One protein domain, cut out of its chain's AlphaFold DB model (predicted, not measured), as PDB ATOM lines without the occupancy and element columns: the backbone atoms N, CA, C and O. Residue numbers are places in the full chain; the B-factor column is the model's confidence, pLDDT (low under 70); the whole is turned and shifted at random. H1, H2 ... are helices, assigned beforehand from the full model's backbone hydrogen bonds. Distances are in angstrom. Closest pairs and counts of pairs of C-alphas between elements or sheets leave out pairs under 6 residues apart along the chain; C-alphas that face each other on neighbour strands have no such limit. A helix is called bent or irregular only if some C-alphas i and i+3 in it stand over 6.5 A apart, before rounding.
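Overview. This is residues 165 to 252 of the 253 residues of an uncharacterized protein of Micromonas commoda (strain RCC299 / NOUM17 / CCMP2709) (UniProt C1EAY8). What is the main picture? One long helix, H1, makes the spine, with H4 crossing its second half on one side and H2 folding back from its end as a hairpin, while short H3 packs on H1's middle. H4 runs on past H1, and residues 247 to 252 stick out as a free tip. What is it made of? The printed part has 88 residues with four named helices, H1 to H4 in chain order, and no named strand: all helix. It is compact, with a radius of gyration of the C-alphas of 13.9 A, spanning 42 by 34 by 21 A.

Arrangement. What is the hub? H1, residues 169 to 189, touches H2, residues 193 to 203, H3, residues 217 to 226, and H4, residues 232 to 251. The packing is mostly crossed, with 0 of these 3 pairs at a shallow tilt. How does each stand to H1? H4, with residues 234 to 242 alone, touches H1 at a steep tilt of 48 degrees, opposite ways; their closest C-alphas, of Ala 181 and Met 238, are 5.1 A apart. H1 and H2 form a helical hairpin at a steep tilt of 43 degrees, closest at the C-alphas of His 187 and Pro 193, 5.1 A. H1 touches H3 with residues 175 to 179 alone, at a steep tilt of 64 degrees, closest at the C-alphas of Ala 175 and Trp 221, 7.8 A. Are the backbones helical? Every O i to N i+4 pair is within hydrogen-bond range in H1, H2 and H4, but 4 of 6 in H3, which is irregular: C-alphas 219 and 222 are 8.5 A apart.

Along the chain. Where does H1 begin? C-alpha 169 is at (-2.851, -56.329, 87.767), and H1 measures 30.3 A. How long are the others? H2 measures 15.4 A, H3 11.8 A and H4 28.6 A, ending at C-alpha 251 (-1.952, -38.363, 79.600).

Size, cuts and confidence. Which link is long? That from H2 to H3, residues 204 to 216; the other two are tight, and the printed part has no cut. Where is confidence low? Mean pLDDT of the printed part is 71.9, and 35 residues are under 70, among them 189 to 215.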
ATOM      1  N   GLN A 165     -10.420 -62.793  92.182       88.00
ATOM      2  CA  GLN A 165     -10.843 -61.657  91.366       88.00
ATOM      3  C   GLN A 165      -9.868 -60.466  91.362       88.00
ATOM      4  O   GLN A 165     -10.008 -59.592  90.517       88.00
ATOM      5  N   LEU A 166      -8.893 -60.414  92.279       89.94
ATOM      6  CA  LEU A 166      -7.887 -59.345  92.364       89.94
ATOM      7  C   LEU A 166      -6.479 -59.798  91.958       89.94
ATOM      8  O   LEU A 166      -5.514 -59.066  92.157       89.94
ATOM      9  N   ARG A 167      -6.315 -61.015  91.425       86.88
ATOM     10  CA  ARG A 167      -4.985 -61.507  91.025       86.88
ATOM     11  C   ARG A 167      -4.461 -60.853  89.750       86.88
ATOM     12  O   ARG A 167      -3.253 -60.865  89.524       86.88
ATOM     13  N   GLY A 168      -5.348 -60.317  88.916       87.56
ATOM     14  CA  GLY A 168      -4.953 -59.572  87.732       87.56
ATOM     15  C   GLY A 168      -4.483 -58.153  88.094       87.56
ATOM     16  O   GLY A 168      -5.047 -57.516  88.988       87.56
ATOM     17  N   PRO A 169      -3.430 -57.631  87.433       86.00
ATOM     18  CA  PRO A 169      -2.851 -56.329  87.767       86.00
ATOM     19  C   PRO A 169      -3.812 -55.164  87.503       86.00
ATOM     20  O   PRO A 169      -3.712 -54.119  88.144       86.00
ATOM     21  N   ARG A 170      -4.745 -55.329  86.559       87.75
ATOM     22  CA  ARG A 170      -5.759 -54.322  86.253       87.75
ATOM     23  C   ARG A 170      -6.814 -54.268  87.350       87.75
ATOM     24  O   ARG A 170      -7.077 -53.196  87.875       87.75
ATOM     25  N   GLU A 171      -7.359 -55.419  87.709       90.50
ATOM     26  CA  GLU A 171      -8.403 -55.575  88.716       90.50
ATOM     27  C   GLU A 171      -7.902 -55.119  90.091       90.50
ATOM     28  O   GLU A 171      -8.623 -54.451  90.830       90.50
ATOM     29  N   LEU A 172      -6.635 -55.408  90.417       90.00
ATOM     30  CA  LEU A 172      -5.990 -54.917  91.633       90.00
ATOM     31  C   LEU A 172      -5.830 -53.390  91.639       90.00
ATOM     32  O   LEU A 172      -6.107 -52.753  92.652       90.00
ATOM     33  N   SER A 173      -5.384 -52.808  90.524       88.62
ATOM     34  CA  SER A 173      -5.248 -51.354  90.364       88.62
ATOM     35  C   SER A 173      -6.603 -50.647  90.522       88.62
ATOM     36  O   SER A 173      -6.716 -49.718  91.321       88.62
ATOM     37  N   GLU A 174      -7.647 -51.147  89.852       88.94
ATOM     38  CA  GLU A 174      -9.020 -50.632  89.946       88.94
ATOM     39  C   GLU A 174      -9.564 -50.732  91.382       88.94
ATOM     40  O   GLU A 174     -10.073 -49.746  91.911       88.94
ATOM     41  N   ALA A 175      -9.377 -51.873  92.055       90.31
ATOM     42  CA  ALA A 175      -9.799 -52.055  93.444       90.31
ATOM     43  C   ALA A 175      -9.084 -51.100  94.416       90.31
ATOM     44  O   ALA A 175      -9.709 -50.564  95.331       90.31
ATOM     45  N   VAL A 176      -7.782 -50.855  94.226       90.56
ATOM     46  CA  VAL A 176      -7.037 -49.892  95.053       90.56
ATOM     47  C   VAL A 176      -7.549 -48.471  94.829       90.56
ATOM     48  O   VAL A 176      -7.765 -47.755  95.809       90.56
ATOM     49  N   HIS A 177      -7.767 -48.062  93.577       88.75
ATOM     50  CA  HIS A 177      -8.316 -46.741  93.257       88.75
ATOM     51  C   HIS A 177      -9.713 -46.547  93.850       88.75
ATOM     52  O   HIS A 177      -9.946 -45.538  94.514       88.75
ATOM     53  N   GLU A 178     -10.603 -47.529  93.690       87.69
ATOM     54  CA  GLU A 178     -11.955 -47.516  94.263       87.69
ATOM     55  C   GLU A 178     -11.909 -47.409  95.796       87.69
ATOM     56  O   GLU A 178     -12.580 -46.556  96.380       87.69
ATOM     57  N   ALA A 179     -11.056 -48.202  96.454       88.06
ATOM     58  CA  ALA A 179     -10.904 -48.171  97.906       88.06
ATOM     59  C   ALA A 179     -10.407 -46.813  98.425       88.06
ATOM     60  O   ALA A 179     -10.886 -46.316  99.445       88.06
ATOM     61  N   CYS A 180      -9.433 -46.213  97.735       88.06
ATOM     62  CA  CYS A 180      -8.882 -44.915  98.118       88.06
ATOM     63  C   CYS A 180      -9.897 -43.794  97.882       88.06
ATOM     64  O   CYS A 180     -10.078 -42.956  98.761       88.06
ATOM     65  N   ALA A 181     -10.601 -43.808  96.747       85.81
ATOM     66  CA  ALA A 181     -11.637 -42.827  96.440       85.81
ATOM     67  C   ALA A 181     -12.777 -42.863  97.468       85.81
ATOM     68  O   ALA A 181     -13.209 -41.810  97.931       85.81
ATOM     69  N   PHE A 182     -13.216 -44.055  97.891       84.19
ATOM     70  CA  PHE A 182     -14.202 -44.170  98.967       84.19
ATOM     71  C   PHE A 182     -13.671 -43.595 100.285       84.19
ATOM     72  O   PHE A 182     -14.355 -42.816 100.947       84.19
ATOM     73  N   ALA A 183     -12.447 -43.963 100.684       81.81
ATOM     74  CA  ALA A 183     -11.856 -43.478 101.929       81.81
ATOM     75  C   ALA A 183     -11.701 -41.945 101.939       81.81
ATOM     76  O   ALA A 183     -11.916 -41.313 102.973       81.81
ATOM     77  N   GLU A 184     -11.370 -41.347 100.792       82.44
ATOM     78  CA  GLU A 184     -11.318 -39.895 100.597       82.44
ATOM     79  C   GLU A 184     -12.710 -39.256 100.669       82.44
ATOM     80  O   GLU A 184     -12.884 -38.296 101.418       82.44
ATOM     81  N   ALA A 185     -13.712 -39.817  99.986       79.25
ATOM     82  CA  ALA A 185     -15.091 -39.324 100.027       79.25
ATOM     83  C   ALA A 185     -15.633 -39.287 101.463       79.25
ATOM     84  O   ALA A 185     -16.127 -38.263 101.931       79.25
ATOM     85  N   MET A 186     -15.436 -40.376 102.210       75.25
ATOM     86  CA  MET A 186     -15.820 -40.452 103.621       75.25
ATOM     87  C   MET A 186     -15.067 -39.448 104.491       75.25
ATOM     88  O   MET A 186     -15.629 -38.921 105.451       75.25
ATOM     89  N   HIS A 187     -13.804 -39.168 104.176       73.56
ATOM     90  CA  HIS A 187     -13.031 -38.157 104.887       73.56
ATOM     91  C   HIS A 187     -13.565 -36.736 104.643       73.56
ATOM     92  O   HIS A 187     -13.534 -35.926 105.567       73.56
ATOM     93  N   VAL A 188     -14.057 -36.444 103.433       72.31
ATOM     94  CA  VAL A 188     -14.591 -35.128 103.036       72.31
ATOM     95  C   VAL A 188     -16.014 -34.899 103.550       72.31
ATOM     96  O   VAL A 188     -16.313 -33.813 104.038       72.31
ATOM     97  N   GLU A 189     -16.890 -35.901 103.461       67.12
ATOM     98  CA  GLU A 189     -18.307 -35.782 103.845       67.12
ATOM     99  C   GLU A 189     -18.531 -35.743 105.365       67.12
ATOM    100  O   GLU A 189     -19.576 -35.301 105.841       67.12
ATOM    101  N   SER A 190     -17.574 -36.232 106.156       63.34
ATOM    102  CA  SER A 190     -17.756 -36.368 107.597       63.34
ATOM    103  C   SER A 190     -17.294 -35.127 108.356       63.34
ATOM    104  O   SER A 190     -16.105 -34.817 108.379       63.34
ATOM    105  N   GLU A 191     -18.211 -34.487 109.091       60.12
ATOM    106  CA  GLU A 191     -17.876 -33.440 110.076       60.12
ATOM    107  C   GLU A 191     -16.891 -33.947 111.148       60.12
ATOM    108  O   GLU A 191     -16.099 -33.177 111.693       60.12
ATOM    109  N   ASP A 192     -16.906 -35.261 111.412       63.62
ATOM    110  CA  ASP A 192     -15.881 -35.968 112.180       63.62
ATOM    111  C   ASP A 192     -15.151 -36.995 111.293       63.62
ATOM    112  O   ASP A 192     -15.617 -38.133 111.130       63.62
ATOM    113  N   PRO A 193     -13.977 -36.654 110.741       56.53
ATOM    114  CA  PRO A 193     -13.165 -37.562 109.938       56.53
ATOM    115  C   PRO A 193     -12.859 -38.904 110.618       56.53
ATOM    116  O   PRO A 193     -12.675 -39.921 109.944       56.53
ATOM    117  N   ARG A 194     -12.833 -38.948 111.960       56.47
ATOM    118  CA  ARG A 194     -12.594 -40.185 112.713       56.47
ATOM    119  C   ARG A 194     -13.795 -41.116 112.666       56.47
ATOM    120  O   ARG A 194     -13.601 -42.328 112.585       56.47
ATOM    121  N   ALA A 195     -15.018 -40.592 112.681       60.34
ATOM    122  CA  ALA A 195     -16.237 -41.394 112.597       60.34
ATOM    123  C   ALA A 195     -16.409 -42.046 111.214       60.34
ATOM    124  O   ALA A 195     -16.811 -43.206 111.125       60.34
ATOM    125  N   ALA A 196     -16.066 -41.335 110.138       59.47
ATOM    126  CA  ALA A 196     -16.052 -41.869 108.772       59.47
ATOM    127  C   ALA A 196     -15.025 -42.995 108.590       59.47
ATOM    128  O   ALA A 196     -15.333 -44.064 108.067       59.47
ATOM    129  N   LEU A 197     -13.814 -42.800 109.107       59.94
ATOM    130  CA  LEU A 197     -12.760 -43.811 109.035       59.94
ATOM    131  C   LEU A 197     -12.999 -44.977 110.011       59.94
ATOM    132  O   LEU A 197     -12.636 -46.109 109.719       59.94
ATOM    133  N   THR A 198     -13.685 -44.749 111.134       58.91
ATOM    134  CA  THR A 198     -14.169 -45.832 112.008       58.91
ATOM    135  C   THR A 198     -15.249 -46.657 111.311       58.91
ATOM    136  O   THR A 198     -15.271 -47.874 111.471       58.91
ATOM    137  N   ARG A 199     -16.119 -46.027 110.508       61.81
ATOM    138  CA  ARG A 199     -17.067 -46.736 109.635       61.81
ATOM    139  C   ARG A 199     -16.339 -47.583 108.594       61.81
ATOM    140  O   ARG A 199     -16.689 -48.747 108.459       61.81
ATOM    141  N   TRP A 200     -15.277 -47.064 107.974       63.81
ATOM    142  CA  TRP A 200     -14.396 -47.848 107.096       63.81
ATOM    143  C   TRP A 200     -13.795 -49.066 107.811       63.81
ATOM    144  O   TRP A 200     -13.968 -50.192 107.359       63.81
ATOM    145  N   VAL A 201     -13.174 -48.862 108.979       61.41
ATOM    146  CA  VAL A 201     -12.581 -49.940 109.794       61.41
ATOM    147  C   VAL A 201     -13.628 -50.975 110.223       61.41
ATOM    148  O   VAL A 201     -13.340 -52.169 110.228       61.41
ATOM    149  N   ARG A 202     -14.851 -50.545 110.565       58.75
ATOM    150  CA  ARG A 202     -15.967 -51.442 110.911       58.75
ATOM    151  C   ARG A 202     -16.483 -52.216 109.697       58.75
ATOM    152  O   ARG A 202     -16.712 -53.414 109.821       58.75
ATOM    153  N   ALA A 203     -16.618 -51.563 108.542       53.59
ATOM    154  CA  ALA A 203     -17.043 -52.180 107.284       53.59
ATOM    155  C   ALA A 203     -16.040 -53.235 106.788       53.59
ATOM    156  O   ALA A 203     -16.427 -54.207 106.147       53.59
ATOM    157  N   THR A 204     -14.758 -53.086 107.130       55.47
ATOM    158  CA  THR A 204     -13.695 -54.019 106.724       55.47
ATOM    159  C   THR A 204     -13.388 -55.110 107.760       55.47
ATOM    160  O   THR A 204     -12.506 -55.938 107.527       55.47
ATOM    161  N   GLY A 205     -14.127 -55.139 108.877       45.12
ATOM    162  CA  GLY A 205     -13.992 -56.104 109.972       45.12
ATOM    163  C   GLY A 205     -13.243 -55.548 111.191       45.12
ATOM    164  O   GLY A 205     -12.139 -55.015 111.086       45.12
ATOM    165  N   GLU A 206     -13.837 -55.695 112.380       43.81
ATOM    166  CA  GLU A 206     -13.222 -55.323 113.662       43.81
ATOM    167  C   GLU A 206     -11.872 -56.027 113.877       43.81
ATOM    168  O   GLU A 206     -11.829 -57.255 113.942       43.81
ATOM    169  N   ARG A 207     -10.789 -55.244 114.047       45.19
ATOM    170  CA  ARG A 207      -9.642 -55.496 114.962       45.19
ATOM    171  C   ARG A 207      -8.550 -54.414 114.871       45.19
ATOM    172  O   ARG A 207      -7.361 -54.709 114.794       45.19
ATOM    173  N   ALA A 208      -8.918 -53.136 114.940       41.66
ATOM    174  CA  ALA A 208      -7.939 -52.077 115.219       41.66
ATOM    175  C   ALA A 208      -7.685 -51.985 116.737       41.66
ATOM    176  O   ALA A 208      -8.026 -50.999 117.384       41.66
ATOM    177  N   GLY A 209      -7.142 -53.062 117.308       37.00
ATOM    178  CA  GLY A 209      -6.773 -53.183 118.715       37.00
ATOM    179  C   GLY A 209      -5.307 -53.580 118.832       37.00
ATOM    180  O   GLY A 209      -4.979 -54.752 118.725       37.00
ATOM    181  N   VAL A 210      -4.471 -52.558 118.993       45.38
ATOM    182  CA  VAL A 210      -3.097 -52.488 119.523       45.38
ATOM    183  C   VAL A 210      -1.987 -53.411 118.986       45.38
ATOM    184  O   VAL A 210      -0.850 -52.966 118.938       45.38
ATOM    185  N   THR A 211      -2.228 -54.608 118.460       41.75
ATOM    186  CA  THR A 211      -1.149 -55.461 117.921       41.75
ATOM    187  C   THR A 211      -1.669 -56.367 116.797       41.75
ATOM    188  O   THR A 211      -2.418 -57.308 117.025       41.75
ATOM    189  N   GLY A 212      -1.301 -56.061 115.547       44.22
ATOM    190  CA  GLY A 212      -1.215 -57.037 114.445       44.22
ATOM    191  C   GLY A 212      -2.414 -57.960 114.149       44.22
ATOM    192  O   GLY A 212      -2.192 -59.141 113.891       44.22
ATOM    193  N   GLY A 213      -3.666 -57.477 114.151       46.03
ATOM    194  CA  GLY A 213      -4.838 -58.378 114.107       46.03
ATOM    195  C   GLY A 213      -5.902 -58.178 113.018       46.03
ATOM    196  O   GLY A 213      -6.748 -59.063 112.871       46.03
ATOM    197  N   ALA A 214      -5.922 -57.067 112.278       57.00
ATOM    198  CA  ALA A 214      -6.935 -56.841 111.239       57.00
ATOM    199  C   ALA A 214      -6.483 -57.421 109.891       57.00
ATOM    200  O   ALA A 214      -5.338 -57.228 109.477       57.00
ATOM    201  N   ARG A 215      -7.377 -58.130 109.191       69.19
ATOM    202  CA  ARG A 215      -7.101 -58.541 107.808       69.19
ATOM    203  C   ARG A 215      -7.090 -57.283 106.919       69.19
ATOM    204  O   ARG A 215      -7.994 -56.463 107.054       69.19
ATOM    205  N   PRO A 216      -6.093 -57.116 106.036       83.94
ATOM    206  CA  PRO A 216      -6.048 -56.010 105.092       83.94
ATOM    207  C   PRO A 216      -7.290 -56.016 104.206       83.94
ATOM    208  O   PRO A 216      -7.697 -57.082 103.743       83.94
ATOM    209  N   VAL A 217      -7.827 -54.828 103.914       85.19
ATOM    210  CA  VAL A 217      -9.053 -54.649 103.111       85.19
ATOM    211  C   VAL A 217      -8.994 -55.379 101.767       85.19
ATOM    212  O   VAL A 217      -9.987 -55.923 101.289       85.19
ATOM    213  N   LEU A 218      -7.817 -55.424 101.138       88.44
ATOM    214  CA  LEU A 218      -7.655 -56.093  99.846       88.44
ATOM    215  C   LEU A 218      -7.833 -57.618  99.929       88.44
ATOM    216  O   LEU A 218      -8.124 -58.247  98.916       88.44
ATOM    217  N   GLU A 219      -7.693 -58.235 101.105       87.75
ATOM    218  CA  GLU A 219      -7.895 -59.682 101.275       87.75
ATOM    219  C   GLU A 219      -9.358 -60.097 101.379       87.75
ATOM    220  O   GLU A 219      -9.692 -61.259 101.145       87.75
ATOM    221  N   ASN A 220     -10.225 -59.166 101.762       83.12
ATOM    222  CA  ASN A 220     -11.665 -59.353 101.881       83.12
ATOM    223  C   ASN A 220     -12.420 -58.336 101.018       83.12
ATOM    224  O   ASN A 220     -13.539 -57.951 101.342       83.12
ATOM    225  N   TRP A 221     -11.821 -57.934  99.890       84.88
ATOM    226  CA  TRP A 221     -12.328 -56.849  99.051       84.88
ATOM    227  C   TRP A 221     -13.801 -56.996  98.666       84.88
ATOM    228  O   TRP A 221     -14.531 -56.016  98.695       84.88
ATOM    229  N   GLY A 222     -14.260 -58.209  98.345       81.38
ATOM    230  CA  GLY A 222     -15.667 -58.440  98.002       81.38
ATOM    231  C   GLY A 222     -16.633 -58.085  99.139       81.38
ATOM    232  O   GLY A 222     -17.654 -57.453  98.892       81.38
ATOM    233  N   GLU A 223     -16.288 -58.446 100.376       78.75
ATOM    234  CA  GLU A 223     -17.077 -58.128 101.572       78.75
ATOM    235  C   GLU A 223     -16.969 -56.643 101.916       78.75
ATOM    236  O   GLU A 223     -17.985 -55.983 102.115       78.75
ATOM    237  N   ALA A 224     -15.746 -56.105 101.918       78.38
ATOM    238  CA  ALA A 224     -15.494 -54.699 102.211       78.38
ATOM    239  C   ALA A 224     -16.240 -53.786 101.233       78.38
ATOM    240  O   ALA A 224     -16.923 -52.864 101.661       78.38
ATOM    241  N   ARG A 225     -16.170 -54.081  99.929       79.62
ATOM    242  CA  ARG A 225     -16.883 -53.350  98.877       79.62
ATOM    243  C   ARG A 225     -18.398 -53.467  99.016       79.62
ATOM    244  O   ARG A 225     -19.091 -52.480  98.820       79.62
ATOM    245  N   ALA A 226     -18.924 -54.640  99.374       78.69
ATOM    246  CA  ALA A 226     -20.361 -54.811  99.606       78.69
ATOM    247  C   ALA A 226     -20.860 -54.043 100.845       78.69
ATOM    248  O   ALA A 226     -22.017 -53.634 100.883       78.69
ATOM    249  N   ALA A 227     -19.997 -53.847 101.846       72.69
ATOM    250  CA  ALA A 227     -20.289 -53.082 103.056       72.69
ATOM    251  C   ALA A 227     -20.098 -51.562 102.892       72.69
ATOM    252  O   ALA A 227     -20.429 -50.802 103.805       72.69
ATOM    253  N   MET A 228     -19.562 -51.102 101.758       75.31
ATOM    254  CA  MET A 228     -19.493 -49.680 101.430       75.31
ATOM    255  C   MET A 228     -20.900 -49.179 101.101       75.31
ATOM    256  O   MET A 228     -21.396 -49.346  99.989       75.31
ATOM    257  N   GLU A 229     -21.557 -48.561 102.079       66.38
ATOM    258  CA  GLU A 229     -22.772 -47.787 101.836       66.38
ATOM    259  C   GLU A 229     -22.385 -46.495 101.112       66.38
ATOM    260  O   GLU A 229     -21.853 -45.558 101.706       66.38
ATOM    261  N   VAL A 230     -22.600 -46.472  99.800       68.56
ATOM    262  CA  VAL A 230     -22.288 -45.327  98.945       68.56
ATOM    263  C   VAL A 230     -23.558 -44.489  98.801       68.56
ATOM    264  O   VAL A 230     -24.550 -44.955  98.241       68.56
ATOM    265  N   THR A 231     -23.550 -43.258  99.314       74.25
ATOM    266  CA  THR A 231     -24.622 -42.295  99.014       74.25
ATOM    267  C   THR A 231     -24.504 -41.811  97.565       74.25
ATOM    268  O   THR A 231     -23.442 -41.926  96.954       74.25
ATOM    269  N   ASP A 232     -25.552 -41.208  96.998       77.81
ATOM    270  CA  ASP A 232     -25.469 -40.623  95.648       77.81
ATOM    271  C   ASP A 232     -24.383 -39.536  95.531       77.81
ATOM    272  O   ASP A 232     -23.889 -39.257  94.438       77.81
ATOM    273  N   GLU A 233     -24.031 -38.871  96.634       74.75
ATOM    274  CA  GLU A 233     -22.955 -37.872  96.688       74.75
ATOM    275  C   GLU A 233     -21.582 -38.543  96.714       74.75
ATOM    276  O   GLU A 233     -20.732 -38.224  95.878       74.75
ATOM    277  N   THR A 234     -21.422 -39.564  97.554       73.19
ATOM    278  CA  THR A 234     -20.216 -40.396  97.618       73.19
ATOM    279  C   THR A 234     -19.927 -41.048  96.266       73.19
ATOM    280  O   THR A 234     -18.793 -41.032  95.796       73.19
ATOM    281  N   ALA A 235     -20.963 -41.570  95.598       77.69
ATOM    282  CA  ALA A 235     -20.852 -42.203  94.287       77.69
ATOM    283  C   ALA A 235     -20.343 -41.219  93.228       77.69
ATOM    284  O   ALA A 235     -19.449 -41.549  92.449       77.69
ATOM    285  N   ARG A 236     -20.898 -39.999  93.217       79.44
ATOM    286  CA  ARG A 236     -20.494 -38.933  92.293       79.44
ATOM    287  C   ARG A 236     -19.046 -38.509  92.522       79.44
ATOM    288  O   ARG A 236     -18.299 -38.407  91.554       79.44
ATOM    289  N   TYR A 237     -18.643 -38.317  93.778       80.00
ATOM    290  CA  TYR A 237     -17.264 -37.965  94.116       80.00
ATOM    291  C   TYR A 237     -16.280 -39.068  93.715       80.00
ATOM    292  O   TYR A 237     -15.252 -38.797  93.097       80.00
ATOM    293  N   MET A 238     -16.599 -40.327  94.031       80.38
ATOM    294  CA  MET A 238     -15.754 -41.462  93.664       80.38
ATOM    295  C   MET A 238     -15.569 -41.560  92.148       80.38
ATOM    296  O   MET A 238     -14.443 -41.735  91.687       80.38
ATOM    297  N   ASP A 239     -16.645 -41.413  91.373       81.00
ATOM    298  CA  ASP A 239     -16.596 -41.420  89.908       81.00
ATOM    299  C   ASP A 239     -15.756 -40.255  89.352       81.00
ATOM    300  O   ASP A 239     -14.954 -40.453  88.440       81.00
ATOM    301  N   GLU A 240     -15.861 -39.058  89.937       82.94
ATOM    302  CA  GLU A 240     -15.030 -37.902  89.579       82.94
ATOM    303  C   GLU A 240     -13.540 -38.156  89.858       82.94
ATOM    304  O   GLU A 240     -12.720 -38.054  88.944       82.94
ATOM    305  N   VAL A 241     -13.185 -38.565  91.080       77.94
ATOM    306  CA  VAL A 241     -11.790 -38.803  91.486       77.94
ATOM    307  C   VAL A 241     -11.149 -39.933  90.687       77.94
ATOM    308  O   VAL A 241     -10.014 -39.798  90.221       77.94
ATOM    309  N   VAL A 242     -11.860 -41.049  90.499       76.56
ATOM    310  CA  VAL A 242     -11.356 -42.180  89.709       76.56
ATOM    311  C   VAL A 242     -11.152 -41.755  88.255       76.56
ATOM    312  O   VAL A 242     -10.091 -42.017  87.687       76.56
ATOM    313  N   ARG A 243     -12.112 -41.033  87.661       77.56
ATOM    314  CA  ARG A 243     -11.993 -40.532  86.286       77.56
ATOM    315  C   ARG A 243     -10.807 -39.584  86.127       77.56
ATOM    316  O   ARG A 243     -10.040 -39.743  85.178       77.56
ATOM    317  N   GLU A 244     -10.630 -38.622  87.030       77.25
ATOM    318  CA  GLU A 244      -9.502 -37.688  86.972       77.25
ATOM    319  C   GLU A 244      -8.151 -38.404  87.047       77.25
ATOM    320  O   GLU A 244      -7.237 -38.074  86.286       77.25
ATOM    321  N   ARG A 245      -8.020 -39.407  87.925       73.25
ATOM    322  CA  ARG A 245      -6.791 -40.205  88.057       73.25
ATOM    323  C   ARG A 245      -6.494 -40.995  86.793       73.25
ATOM    324  O   ARG A 245      -5.385 -40.902  86.280       73.25
ATOM    325  N   MET A 246      -7.495 -41.679  86.240       68.81
ATOM    326  CA  MET A 246      -7.334 -42.430  84.993       68.81
ATOM    327  C   MET A 246      -6.938 -41.521  83.820       68.81
ATOM    328  O   MET A 246      -6.072 -41.885  83.029       68.81
ATOM    329  N   ILE A 247      -7.517 -40.318  83.714       72.25
ATOM    330  CA  ILE A 247      -7.143 -39.344  82.673       72.25
ATOM    331  C   ILE A 247      -5.684 -38.898  82.835       72.25
ATOM    332  O   ILE A 247      -4.955 -38.836  81.845       72.25
ATOM    333  N   ARG A 248      -5.241 -38.604  84.065       68.00
ATOM    334  CA  ARG A 248      -3.850 -38.201  84.338       68.00
ATOM    335  C   ARG A 248      -2.860 -39.326  84.045       68.00
ATOM    336  O   ARG A 248      -1.826 -39.061  83.443       68.00
ATOM    337  N   GLU A 249      -3.194 -40.563  84.406       62.91
ATOM    338  CA  GLU A 249      -2.388 -41.743  84.077       62.91
ATOM    339  C   GLU A 249      -2.272 -41.941  82.558       62.91
ATOM    340  O   GLU A 249      -1.185 -42.214  82.059       62.91
ATOM    341  N   MET A 250      -3.360 -41.753  81.802       60.16
ATOM    342  CA  MET A 250      -3.355 -41.888  80.338       60.16
ATOM    343  C   MET A 250      -2.632 -40.746  79.612       60.16
ATOM    344  O   MET A 250      -2.085 -40.970  78.538       60.16
ATOM    345  N   GLY A 251      -2.634 -39.531  80.170       55.09
ATOM    346  CA  GLY A 251      -1.952 -38.363  79.600       55.09
ATOM    347  C   GLY A 251      -0.451 -38.281  79.900       55.09
ATOM    348  O   GLY A 251       0.215 -37.388  79.382       55.09
ATOM    349  N   ALA A 252       0.075 -39.178  80.741       51.12
ATOM    350  CA  ALA A 252       1.490 -39.250  81.108       51.12
ATOM    351  C   ALA A 252       2.329 -40.173  80.192       51.12
ATOM    352  O   ALA A 252       3.518 -40.363  80.459       51.12
TER     353      ALA A 252